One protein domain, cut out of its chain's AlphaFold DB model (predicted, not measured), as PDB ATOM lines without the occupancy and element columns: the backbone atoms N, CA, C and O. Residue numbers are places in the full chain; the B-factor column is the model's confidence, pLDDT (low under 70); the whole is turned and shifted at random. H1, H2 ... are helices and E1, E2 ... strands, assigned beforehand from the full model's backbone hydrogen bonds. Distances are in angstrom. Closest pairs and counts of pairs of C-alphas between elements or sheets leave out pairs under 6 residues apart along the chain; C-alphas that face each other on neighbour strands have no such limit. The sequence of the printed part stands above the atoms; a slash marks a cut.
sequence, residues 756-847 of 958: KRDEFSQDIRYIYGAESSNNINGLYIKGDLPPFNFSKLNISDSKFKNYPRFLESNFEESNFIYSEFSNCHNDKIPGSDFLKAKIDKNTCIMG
ATOM      1  N   LYS A 756      49.440 -24.597  36.912       87.00
ATOM      2  CA  LYS A 756      48.229 -25.206  36.333       87.00
ATOM      3  C   LYS A 756      48.026 -26.628  36.873       87.00
ATOM      4  O   LYS A 756      48.861 -27.137  37.611       87.00
ATOM      5  N   ARG A 757      46.926 -27.288  36.490       87.06
ATOM      6  CA  ARG A 757      46.555 -28.653  36.932       87.06
ATOM      7  C   ARG A 757      47.730 -29.645  36.934       87.06
ATOM      8  O   ARG A 757      47.984 -30.290  37.951       87.06
ATOM      9  N   ASP A 758      48.416 -29.781  35.801       87.88
ATOM     10  CA  ASP A 758      49.452 -30.808  35.627       87.88
ATOM     11  C   ASP A 758      50.716 -30.475  36.422       87.88
ATOM     12  O   ASP A 758      51.236 -31.332  37.130       87.88
ATOM     13  N   GLU A 759      51.150 -29.215  36.381       89.69
ATOM     14  CA  GLU A 759      52.302 -28.721  37.143       89.69
ATOM     15  C   GLU A 759      52.062 -28.835  38.651       89.69
ATOM     16  O   GLU A 759      52.896 -29.378  39.364       89.69
ATOM     17  N   PHE A 760      50.885 -28.419  39.134       92.62
ATOM     18  CA  PHE A 760      50.506 -28.556  40.541       92.62
ATOM     19  C   PHE A 760      50.525 -30.026  40.971       92.62
ATOM     20  O   PHE A 760      51.030 -30.370  42.038       92.62
ATOM     21  N   SER A 761      50.027 -30.919  40.111       92.12
ATOM     22  CA  SER A 761      50.038 -32.353  40.392       92.12
ATOM     23  C   SER A 761      51.454 -32.932  40.446       92.12
ATOM     24  O   SER A 761      51.729 -33.778  41.297       92.12
ATOM     25  N   GLN A 762      52.350 -32.485  39.563       91.62
ATOM     26  CA  GLN A 762      53.762 -32.876  39.560       91.62
ATOM     27  C   GLN A 762      54.482 -32.376  40.815       91.62
ATOM     28  O   GLN A 762      55.132 -33.169  41.492       91.62
ATOM     29  N   ASP A 763      54.290 -31.109  41.182       92.25
ATOM     30  CA  ASP A 763      54.929 -30.495  42.348       92.25
ATOM     31  C   ASP A 763      54.533 -31.221  43.645       92.25
ATOM     32  O   ASP A 763      55.389 -31.591  44.448       92.25
ATOM     33  N   ILE A 764      53.242 -31.518  43.829       93.50
ATOM     34  CA  ILE A 764      52.762 -32.254  45.007       93.50
ATOM     35  C   ILE A 764      53.266 -33.702  45.006       93.50
ATOM     36  O   ILE A 764      53.676 -34.209  46.053       93.50
ATOM     37  N   ARG A 765      53.315 -34.379  43.851       92.81
ATOM     38  CA  ARG A 765      53.907 -35.728  43.765       92.81
ATOM     39  C   ARG A 765      55.389 -35.715  44.141       92.81
ATOM     40  O   ARG A 765      55.825 -36.606  44.871       92.81
ATOM     41  N   TYR A 766      56.135 -34.704  43.708       93.25
ATOM     42  CA  TYR A 766      57.543 -34.528  44.054       93.25
ATOM     43  C   TYR A 766      57.746 -34.249  45.552       93.25
ATOM     44  O   TYR A 766      58.577 -34.907  46.190       93.25
ATOM     45  N   ILE A 767      56.949 -33.343  46.135       92.81
ATOM     46  CA  ILE A 767      56.962 -32.999  47.570       92.81
ATOM     47  C   ILE A 767      56.704 -34.234  48.440       92.81
ATOM     48  O   ILE A 767      57.367 -34.440  49.454       92.81
ATOM     49  N   TYR A 768      55.765 -35.092  48.037       92.19
ATOM     50  CA  TYR A 768      55.412 -36.289  48.803       92.19
ATOM     51  C   TYR A 768      56.261 -37.525  48.462       92.19
ATOM     52  O   TYR A 768      56.093 -38.557  49.114       92.19
ATOM     53  N   GLY A 769      57.172 -37.445  47.484       88.00
ATOM     54  CA  GLY A 769      57.956 -38.596  47.014       88.00
ATOM     55  C   GLY A 769      57.097 -39.682  46.349       88.00
ATOM     56  O   GLY A 769      57.424 -40.869  46.395       88.00
ATOM     57  N   ALA A 770      55.968 -39.289  45.758       85.44
ATOM     58  CA  ALA A 770      54.981 -40.189  45.169       85.44
ATOM     59  C   ALA A 770      55.284 -40.572  43.711       85.44
ATOM     60  O   ALA A 770      54.572 -41.398  43.148       85.44
ATOM     61  N   GLU A 771      56.340 -40.020  43.106       79.81
ATOM     62  CA  GLU A 771      56.765 -40.347  41.735       79.81
ATOM     63  C   GLU A 771      57.149 -41.827  41.567       79.81
ATOM     64  O   GLU A 771      56.961 -42.395  40.495       79.81
ATOM     65  N   SER A 772      57.652 -42.460  42.632       73.50
ATOM     66  CA  SER A 772      58.073 -43.867  42.639       73.50
ATOM     67  C   SER A 772      57.126 -44.796  43.404       73.50
ATOM     68  O   SER A 772      57.023 -45.974  43.073       73.50
ATOM     69  N   SER A 773      56.438 -44.290  44.432       80.75
ATOM     70  CA  SER A 773      55.648 -45.110  45.360       80.75
ATOM     71  C   SER A 773      54.147 -45.133  45.062       80.75
ATOM     72  O   SER A 773      53.458 -46.023  45.555       80.75
ATOM     73  N   ASN A 774      53.634 -44.156  44.299       87.69
ATOM     74  CA  ASN A 774      52.200 -43.881  44.123       87.69
ATOM     75  C   ASN A 774      51.404 -43.746  45.439       87.69
ATOM     76  O   ASN A 774      50.175 -43.783  45.428       87.69
ATOM     77  N   ASN A 775      52.080 -43.571  46.577       90.75
ATOM     78  CA  ASN A 775      51.454 -43.485  47.889       90.75
ATOM     79  C   ASN A 775      51.626 -42.070  48.438       90.75
ATOM     80  O   ASN A 775      52.741 -41.557  48.528       90.75
ATOM     81  N   ILE A 776      50.521 -41.462  48.853       92.38
ATOM     82  CA  ILE A 776      50.503 -40.167  49.524       92.38
ATOM     83  C   ILE A 776      49.813 -40.350  50.873       92.38
ATOM     84  O   ILE A 776      48.675 -40.792  50.952       92.38
ATOM     85  N   ASN A 777      50.514 -40.004  51.946       90.44
ATOM     86  CA  ASN A 777      49.992 -40.053  53.311       90.44
ATOM     87  C   ASN A 777      50.066 -38.643  53.908       90.44
ATOM     88  O   ASN A 777      51.112 -38.010  53.751       90.44
ATOM     89  N   GLY A 778      49.014 -38.155  54.565       89.44
ATOM     90  CA  GLY A 778      49.017 -36.823  55.183       89.44
ATOM     91  C   GLY A 778      48.930 -35.685  54.163       89.44
ATOM     92  O   GLY A 778      49.684 -34.711  54.241       89.44
ATOM     93  N   LEU A 779      48.085 -35.829  53.135       93.88
ATOM     94  CA  LEU A 779      47.801 -34.757  52.179       93.88
ATOM     95  C   LEU A 779      46.705 -33.850  52.732       93.88
ATOM     96  O   LEU A 779      45.549 -34.259  52.835       93.88
ATOM     97  N   TYR A 780      47.070 -32.616  53.066       93.75
ATOM     98  CA  TYR A 780      46.142 -31.630  53.613       93.75
ATOM     99  C   TYR A 780      45.973 -30.472  52.637       93.75
ATOM    100  O   TYR A 780      46.868 -29.648  52.473       93.75
ATOM    101  N   ILE A 781      44.829 -30.431  51.958       92.81
ATOM    102  CA  ILE A 781      44.508 -29.416  50.951       92.81
ATOM    103  C   ILE A 781      43.371 -28.550  51.472       92.81
ATOM    104  O   ILE A 781      42.297 -29.057  51.812       92.81
ATOM    105  N   LYS A 782      43.589 -27.232  51.469       91.62
ATOM    106  CA  LYS A 782      42.583 -26.256  51.879       91.62
ATOM    107  C   LYS A 782      42.507 -25.051  50.949       91.62
ATOM    108  O   LYS A 782      43.519 -24.415  50.669       91.62
ATOM    109  N   GLY A 783      41.285 -24.692  50.554       88.06
ATOM    110  CA  GLY A 783      40.995 -23.508  49.742       88.06
ATOM    111  C   GLY A 783      40.909 -23.774  48.235       88.06
ATOM    112  O   GLY A 783      40.878 -24.915  47.775       88.06
ATOM    113  N   ASP A 784      40.846 -22.692  47.453       86.81
ATOM    114  CA  ASP A 784      40.746 -22.760  45.989       86.81
ATOM    115  C   ASP A 784      42.116 -23.048  45.362       86.81
ATOM    116  O   ASP A 784      42.912 -22.138  45.129       86.81
ATOM    117  N   LEU A 785      42.381 -24.331  45.125       91.00
ATOM    118  CA  LEU A 785      43.583 -24.846  44.474       91.00
ATOM    119  C   LEU A 785      43.247 -25.444  43.094       91.00
ATOM    120  O   LEU A 785      42.082 -25.745  42.815       91.00
ATOM    121  N   PRO A 786      44.232 -25.631  42.195       91.88
ATOM    122  CA  PRO A 786      44.011 -26.328  40.929       91.88
ATOM    123  C   PRO A 786      43.515 -27.764  41.151       91.88
ATOM    124  O   PRO A 786      43.861 -28.362  42.171       91.88
ATOM    125  N   PRO A 787      42.756 -28.356  40.209       91.19
ATOM    126  CA  PRO A 787      42.399 -29.773  40.262       91.19
ATOM    127  C   PRO A 787      43.651 -30.650  40.363       91.19
ATOM    128  O   PRO A 787      44.659 -30.365  39.711       91.19
ATOM    129  N   PHE A 788      43.598 -31.723  41.146       93.06
ATOM    130  CA  PHE A 788      44.736 -32.622  41.327       93.06
ATOM    131  C   PHE A 788      44.556 -33.914  40.520       93.06
ATOM    132  O   PHE A 788      43.446 -34.390  40.281       93.06
ATOM    133  N   ASN A 789      45.652 -34.495  40.040       92.50
ATOM    134  CA  ASN A 789      45.611 -35.789  39.372       92.50
ATOM    135  C   ASN A 789      45.815 -36.934  40.383       92.50
ATOM    136  O   ASN A 789      46.951 -37.371  40.610       92.50
ATOM    137  N   PHE A 790      44.712 -37.441  40.949       92.56
ATOM    138  CA  PHE A 790      44.704 -38.595  41.858       92.56
ATOM    139  C   PHE A 790      44.892 -39.939  41.144       92.56
ATOM    140  O   PHE A 790      44.949 -40.969  41.817       92.56
ATOM    141  N   SER A 791      45.004 -39.966  39.809       90.06
ATOM    142  CA  SER A 791      45.003 -41.223  39.063       90.06
ATOM    143  C   SER A 791      46.081 -42.182  39.573       90.06
ATOM    144  O   SER A 791      47.261 -41.798  39.621       90.06
ATOM    145  N   LYS A 792      45.681 -43.422  39.886       90.00
ATOM    146  CA  LYS A 792      46.536 -44.518  40.385       90.00
ATOM    147  C   LYS A 792      47.219 -44.268  41.735       90.00
ATOM    148  O   LYS A 792      48.153 -44.991  42.078       90.00
ATOM    149  N   LEU A 793      46.803 -43.249  42.486       93.25
ATOM    150  CA  LEU A 793      47.378 -42.942  43.795       93.25
ATOM    151  C   LEU A 793      46.606 -43.630  44.924       93.25
ATOM    152  O   LEU A 793      45.377 -43.711  44.891       93.25
ATOM    153  N   ASN A 794      47.336 -44.066  45.953       93.19
ATOM    154  CA  ASN A 794      46.766 -44.440  47.245       93.19
ATOM    155  C   ASN A 794      46.950 -43.280  48.226       93.19
ATOM    156  O   ASN A 794      48.081 -42.906  48.543       93.19
ATOM    157  N   ILE A 795      45.841 -42.727  48.704       94.50
ATOM    158  CA  ILE A 795      45.777 -41.585  49.607       94.50
ATOM    159  C   ILE A 795      45.339 -42.079  50.990       94.50
ATOM    160  O   ILE A 795      44.279 -42.695  51.123       94.50
ATOM    161  N   SER A 796      46.148 -41.811  52.018       92.62
ATOM    162  CA  SER A 796      45.829 -42.138  53.413       92.62
ATOM    163  C   SER A 796      45.977 -40.937  54.346       92.62
ATOM    164  O   SER A 796      46.733 -40.009  54.050       92.62
ATOM    165  N   ASP A 797      45.260 -40.945  55.473       90.38
ATOM    166  CA  ASP A 797      45.418 -39.980  56.579       90.38
ATOM    167  C   ASP A 797      45.335 -38.508  56.125       90.38
ATOM    168  O   ASP A 797      46.080 -37.643  56.582       90.38
ATOM    169  N   SER A 798      44.474 -38.223  55.147       93.00
ATOM    170  CA  SER A 798      44.459 -36.963  54.390       93.00
ATOM    171  C   SER A 798      43.196 -36.144  54.664       93.00
ATOM    172  O   SER A 798      42.159 -36.695  55.025       93.00
ATOM    173  N   LYS A 799      43.250 -34.821  54.483       93.81
ATOM    174  CA  LYS A 799      42.085 -33.936  54.663       93.81
ATOM    175  C   LYS A 799      41.939 -32.960  53.503       93.81
ATOM    176  O   LYS A 799      42.903 -32.316  53.098       93.81
ATOM    177  N   PHE A 800      40.713 -32.805  53.020       94.44
ATOM    178  CA  PHE A 800      40.351 -31.877  51.951       94.44
ATOM    179  C   PHE A 800      39.253 -30.942  52.463       94.44
ATOM    180  O   PHE A 800      38.168 -31.391  52.843       94.44
ATOM    181  N   LYS A 801      39.548 -29.639  52.532       92.81
ATOM    182  CA  LYS A 801      38.662 -28.632  53.136       92.81
ATOM    183  C   LYS A 801      38.453 -27.437  52.211       92.81
ATOM    184  O   LYS A 801      39.418 -26.842  51.747       92.81
ATOM    185  N   ASN A 802      37.209 -27.006  51.997       91.88
ATOM    186  CA  ASN A 802      36.890 -25.837  51.158       91.88
ATOM    187  C   ASN A 802      37.558 -25.899  49.770       91.88
ATOM    188  O   ASN A 802      38.152 -24.914  49.331       91.88
ATOM    189  N   TYR A 803      37.510 -27.060  49.117       92.06
ATOM    190  CA  TYR A 803      38.177 -27.308  47.841       92.06
ATOM    191  C   TYR A 803      37.133 -27.441  46.717       92.06
ATOM    192  O   TYR A 803      36.750 -28.550  46.342       92.06
ATOM    193  N   PRO A 804      36.642 -26.319  46.155       88.00
ATOM    194  CA  PRO A 804      35.481 -26.314  45.257       88.00
ATOM    195  C   PRO A 804      35.730 -27.007  43.911       88.00
ATOM    196  O   PRO A 804      34.780 -27.423  43.245       88.00
ATOM    197  N   ARG A 805      37.001 -27.128  43.504       90.44
ATOM    198  CA  ARG A 805      37.426 -27.807  42.269       90.44
ATOM    199  C   ARG A 805      37.794 -29.272  42.489       90.44
ATOM    200  O   ARG A 805      38.310 -29.910  41.575       90.44
ATOM    201  N   PHE A 806      37.524 -29.829  43.673       92.06
ATOM    202  CA  PHE A 806      37.828 -31.224  43.979       92.06
ATOM    203  C   PHE A 806      37.237 -32.173  42.926       92.06
ATOM    204  O   PHE A 806      37.965 -32.996  42.383       92.06
ATOM    205  N   LEU A 807      35.969 -31.987  42.540       90.69
ATOM    206  CA  LEU A 807      35.292 -32.819  41.534       90.69
ATOM    207  C   LEU A 807      35.841 -32.677  40.097       90.69
ATOM    208  O   LEU A 807      35.541 -33.527  39.262       90.69
ATOM    209  N   GLU A 808      36.650 -31.655  39.791       90.56
ATOM    210  CA  GLU A 808      37.347 -31.515  38.492       90.56
ATOM    211  C   GLU A 808      38.636 -32.359  38.416       90.56
ATOM    212  O   GLU A 808      39.282 -32.449  37.364       90.56
ATOM    213  N   SER A 809      39.047 -32.949  39.541       91.88
ATOM    214  CA  SER A 809      40.226 -33.808  39.650       91.88
ATOM    215  C   SER A 809      40.050 -35.112  38.862       91.88
ATOM    216  O   SER A 809      38.944 -35.467  38.474       91.88
ATOM    217  N   ASN A 810      41.156 -35.812  38.581       91.44
ATOM    218  CA  ASN A 810      41.101 -37.141  37.949       91.44
ATOM    219  C   ASN A 810      41.176 -38.202  39.043       91.44
ATOM    220  O   ASN A 810      42.151 -38.211  39.796       91.44
ATOM    221  N   PHE A 811      40.177 -39.077  39.100       92.00
ATOM    222  CA  PHE A 811      40.015 -40.089  40.140       92.00
ATOM    223  C   PHE A 811      40.247 -41.529  39.662       92.00
ATOM    224  O   PHE A 811      40.043 -42.477  40.428       92.00
ATOM    225  N   GLU A 812      40.682 -41.722  38.421       90.56
ATOM    226  CA  GLU A 812      40.845 -43.040  37.813       90.56
ATOM    227  C   GLU A 812      41.787 -43.954  38.616       90.56
ATOM    228  O   GLU A 812      42.953 -43.635  38.848       90.56
ATOM    229  N   GLU A 813      41.273 -45.108  39.058       89.19
ATOM    230  CA  GLU A 813      42.010 -46.096  39.868       89.19
ATOM    231  C   GLU A 813      42.615 -45.531  41.171       89.19
ATOM    232  O   GLU A 813      43.560 -46.097  41.719       89.19
ATOM    233  N   SER A 814      42.080 -44.419  41.681       93.19
ATOM    234  CA  SER A 814      42.499 -43.839  42.961       93.19
ATOM    235  C   SER A 814      41.894 -44.587  44.151       93.19
ATOM    236  O   SER A 814      40.806 -45.165  44.051       93.19
ATOM    237  N   ASN A 815      42.596 -44.585  45.286       93.81
ATOM    238  CA  ASN A 815      42.146 -45.219  46.523       93.81
ATOM    239  C   ASN A 815      42.286 -44.262  47.715       93.81
ATOM    240  O   ASN A 815      43.360 -43.701  47.910       93.81
ATOM    241  N   PHE A 816      41.235 -44.111  48.522       93.81
ATOM    242  CA  PHE A 816      41.200 -43.235  49.698       93.81
ATOM    243  C   PHE A 816      40.846 -44.023  50.963       93.81
ATOM    244  O   PHE A 816      39.811 -44.697  51.010       93.81
ATOM    245  N   ILE A 817      41.687 -43.900  51.994       91.94
ATOM    246  CA  ILE A 817      41.525 -44.533  53.314       91.94
ATOM    247  C   ILE A 817      41.814 -43.478  54.396       91.94
ATOM    248  O   ILE A 817      42.645 -42.596  54.182       91.94
ATOM    249  N   TYR A 818      41.134 -43.529  55.546       90.94
ATOM    250  CA  TYR A 818      41.343 -42.596  56.671       90.94
ATOM    251  C   TYR A 818      41.350 -41.109  56.253       90.94
ATOM    252  O   TYR A 818      42.153 -40.320  56.744       90.94
ATOM    253  N   SER A 819      40.507 -40.735  55.284       92.88
ATOM    254  CA  SER A 819      40.500 -39.392  54.693       92.88
ATOM    255  C   SER A 819      39.232 -38.610  55.038       92.88
ATOM    256  O   SER A 819      38.145 -39.181  55.101       92.88
ATOM    257  N   GLU A 820      39.355 -37.303  55.252       93.31
ATOM    258  CA  GLU A 820      38.253 -36.407  55.628       93.31
ATOM    259  C   GLU A 820      37.956 -35.402  54.509       93.31
ATOM    260  O   GLU A 820      38.865 -34.744  53.998       93.31
ATOM    261  N   PHE A 821      36.681 -35.249  54.158       92.94
ATOM    262  CA  PHE A 821      36.209 -34.321  53.134       92.94
ATOM    263  C   PHE A 821      35.212 -33.330  53.734       92.94
ATOM    264  O   PHE A 821      34.265 -33.716  54.418       92.94
ATOM    265  N   SER A 822      35.418 -32.039  53.473       92.31
ATOM    266  CA  SER A 822      34.497 -30.983  53.897       92.31
ATOM    267  C   SER A 822      34.470 -29.834  52.892       92.31
ATOM    268  O   SER A 822      35.516 -29.355  52.447       92.31
ATOM    269  N   ASN A 823      33.276 -29.374  52.531       88.94
ATOM    270  CA  ASN A 823      33.052 -28.339  51.518       88.94
ATOM    271  C   ASN A 823      33.785 -28.647  50.195       88.94
ATOM    272  O   ASN A 823      34.510 -27.806  49.657       88.94
ATOM    273  N   CYS A 824      33.656 -29.888  49.723       89.19
ATOM    274  CA  CYS A 824      34.234 -30.388  48.469       89.19
ATOM    275  C   CYS A 824      33.169 -30.676  47.392       89.19
ATOM    276  O   CYS A 824      33.513 -30.961  46.243       89.19
ATOM    277  N   HIS A 825      31.881 -30.624  47.742       86.69
ATOM    278  CA  HIS A 825      30.772 -30.774  46.807       86.69
ATOM    279  C   HIS A 825      30.607 -29.532  45.927       86.69
ATOM    280  O   HIS A 825      30.704 -28.396  46.388       86.69
ATOM    281  N   ASN A 826      30.315 -29.758  44.646       84.69
ATOM    282  CA  ASN A 826      29.995 -28.706  43.693       84.69
ATOM    283  C   ASN A 826      29.051 -29.259  42.617       84.69
ATOM    284  O   ASN A 826      29.438 -30.065  41.766       84.69
ATOM    285  N   ASP A 827      27.798 -28.821  42.666       78.94
ATOM    286  CA  ASP A 827      26.704 -29.261  41.801       78.94
ATOM    287  C   ASP A 827      26.867 -28.838  40.330       78.94
ATOM    288  O   ASP A 827      26.260 -29.421  39.429       78.94
ATOM    289  N   LYS A 828      27.744 -27.866  40.060       80.31
ATOM    290  CA  LYS A 828      28.042 -27.378  38.706       80.31
ATOM    291  C   LYS A 828      29.008 -28.272  37.927       80.31
ATOM    292  O   LYS A 828      29.248 -27.996  36.751       80.31
ATOM    293  N   ILE A 829      29.547 -29.335  38.535       78.50
ATOM    294  CA  ILE A 829      30.501 -30.262  37.901       78.50
ATOM    295  C   ILE A 829      29.881 -31.672  37.779       78.50
ATOM    296  O   ILE A 829      30.261 -32.600  38.492       78.50
ATOM    297  N   PRO A 830      28.918 -31.883  36.859       63.53
ATOM    298  CA  PRO A 830      28.241 -33.173  36.698       63.53
ATOM    299  C   PRO A 830      29.081 -34.233  35.962       63.53
ATOM    300  O   PRO A 830      28.714 -35.403  35.957       63.53
ATOM    301  N   GLY A 831      30.183 -33.837  35.313       67.12
ATOM    302  CA  GLY A 831      31.043 -34.707  34.493       67.12
ATOM    303  C   GLY A 831      32.235 -35.329  35.229       67.12
ATOM    304  O   GLY A 831      33.171 -35.780  34.575       67.12
ATOM    305  N   SER A 832      32.236 -35.300  36.562       82.81
ATOM    306  CA  SER A 832      33.324 -35.838  37.382       82.81
ATOM    307  C   SER A 832      33.441 -37.361  37.256       82.81
ATOM    308  O   SER A 832      32.433 -38.070  37.280       82.81
ATOM    309  N   ASP A 833      34.668 -37.885  37.194       86.25
ATOM    310  CA  ASP A 833      34.940 -39.327  37.218       86.25
ATOM    311  C   ASP A 833      35.085 -39.891  38.641       86.25
ATOM    312  O   ASP A 833      35.498 -41.034  38.824       86.25
ATOM    313  N   PHE A 834      34.676 -39.122  39.652       87.25
ATOM    314  CA  PHE A 834      34.775 -39.455  41.070       87.25
ATOM    315  C   PHE A 834      34.180 -40.820  41.461       87.25
ATOM    316  O   PHE A 834      34.725 -41.495  42.329       87.25
ATOM    317  N   LEU A 835      33.126 -41.297  40.779       84.50
ATOM    318  CA  LEU A 835      32.567 -42.643  41.008       84.50
ATOM    319  C   LEU A 835      33.552 -43.785  40.681       84.50
ATOM    320  O   LEU A 835      33.314 -44.921  41.088       84.50
ATOM    321  N   LYS A 836      34.641 -43.510  39.949       86.12
ATOM    322  CA  LYS A 836      35.722 -44.470  39.676       86.12
ATOM    323  C   LYS A 836      36.722 -44.597  40.834       86.12
ATOM    324  O   LYS A 836      37.502 -45.550  40.832       86.12
ATOM    325  N   ALA A 837      36.715 -43.673  41.798       88.31
ATOM    326  CA  ALA A 837      37.552 -43.763  42.992       88.31
ATOM    327  C   ALA A 837      37.091 -44.907  43.901       88.31
ATOM    328  O   ALA A 837      35.895 -45.101  44.135       88.31
ATOM    329  N   LYS A 838      38.043 -45.625  44.497       90.94
ATOM    330  CA  LYS A 838      37.779 -46.532  45.616       90.94
ATOM    331  C   LYS A 838      37.868 -45.737  46.910       90.94
ATOM    332  O   LYS A 838      38.942 -45.279  47.281       90.94
ATOM    333  N   ILE A 839      36.741 -45.562  47.589       88.38
ATOM    334  CA  ILE A 839      36.694 -44.859  48.873       88.38
ATOM    335  C   ILE A 839      36.221 -45.834  49.934       88.38
ATOM    336  O   ILE A 839      35.112 -46.368  49.847       88.38
ATOM    337  N   ASP A 840      37.060 -46.060  50.937       89.56
ATOM    338  CA  ASP A 840      36.680 -46.859  52.089       89.56
ATOM    339  C   ASP A 840      35.769 -46.044  53.017       89.56
ATOM    340  O   ASP A 840      36.219 -45.233  53.824       89.56
ATOM    341  N   LYS A 841      34.458 -46.272  52.900       84.12
ATOM    342  CA  LYS A 841      33.436 -45.586  53.702       84.12
ATOM    343  C   LYS A 841      33.519 -45.883  55.203       84.12
ATOM    344  O   LYS A 841      32.910 -45.156  55.978       84.12
ATOM    345  N   ASN A 842      34.227 -46.936  55.617       86.06
ATOM    346  CA  ASN A 842      34.369 -47.262  57.037       86.06
ATOM    347  C   ASN A 842      35.454 -46.421  57.716       86.06
ATOM    348  O   ASN A 842      35.427 -46.257  58.934       86.06
ATOM    349  N   THR A 843      36.419 -45.923  56.941       87.75
ATOM    350  CA  THR A 843      37.558 -45.159  57.458       87.75
ATOM    351  C   THR A 843      37.531 -43.692  57.038       87.75
ATOM    352  O   THR A 843      38.094 -42.858  57.744       87.75
ATOM    353  N   CYS A 844      36.869 -43.352  55.929       89.88
ATOM    354  CA  CYS A 844      36.751 -41.981  55.439       89.88
ATOM    355  C   CYS A 844      35.516 -41.247  55.986       89.88
ATOM    356  O   CYS A 844      34.430 -41.813  56.104       89.88
ATOM    357  N   ILE A 845      35.666 -39.944  56.238       91.50
ATOM    358  CA  ILE A 845      34.584 -39.029  56.621       91.50
ATOM    359  C   ILE A 845      34.163 -38.247  55.374       91.50
ATOM    360  O   ILE A 845      34.904 -37.392  54.896       91.50
ATOM    361  N   MET A 846      32.975 -38.544  54.843       85.31
ATOM    362  CA  MET A 846      32.535 -38.046  53.530       85.31
ATOM    363  C   MET A 846      32.012 -36.603  53.535       85.31
ATOM    364  O   MET A 846      32.050 -35.949  52.496       85.31
ATOM    365  N   GLY A 847      31.524 -36.098  54.671       87.88
ATOM    366  CA  GLY A 847      30.995 -34.735  54.779       87.88
ATOM    367  C   GLY A 847      29.927 -34.416  53.722       87.88
ATOM    368  O   GLY A 847      29.000 -35.189  53.498       87.88
TER     369      GLY A 847
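AT A GLANCE: This is residues 756 to 847 of the 958 residues of the protein "SEFIR domain-containing protein" of Aeromonas lusitana (UniProt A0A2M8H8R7). With little regular structure, the chain winds in stacked turns, a short solenoid with two parallel sheets, E1 E3 E5 and E2 E4 E6, as walls and H1 at the end where E1 lies. Of 92 printed residues, 34 are in named elements, H1, H2, then E1 to E6, class mixed. It is compact, radius of gyration of the C-alphas 12.0 A, spanning 34 by 32 by 22 A.

HOW THE PARTS SIT: Start at H1, residues 757 to 768, with every O i to N i+4 pair within hydrogen-bond range. H2, residues 770 to 773, is too short for such a pair. Next, E1, residues 775 to 777, runs on into E2, residues 780 to 782, at 71 degrees. Likewise E3, 794 to 796, runs on into E4, 799 to 801, at 82 degrees, and E5, 815 to 817, into E6, 820 to 822, at 97 degrees. Within hydrogen-bond range, look for N 776 and O 794, 2.9 A, N 795 and O 815, 2.8 A, N 781 and O 799, 2.9 A, and N 800 and O 820, 2.9 A. H1 only grazes sheet E1 E3 E5, with residues 764 to 768.

IN THESE COORDINATES: Find C-alpha 757 at (46.555, -28.653, 36.932); H1 runs 16.7 A. E6 ends at (34.497, -30.983, 53.897).

THE WHOLE: The printed part has no cut. Links E2 to E3 and E4 to E5 are long. Confidence is low at residues 830 to 831.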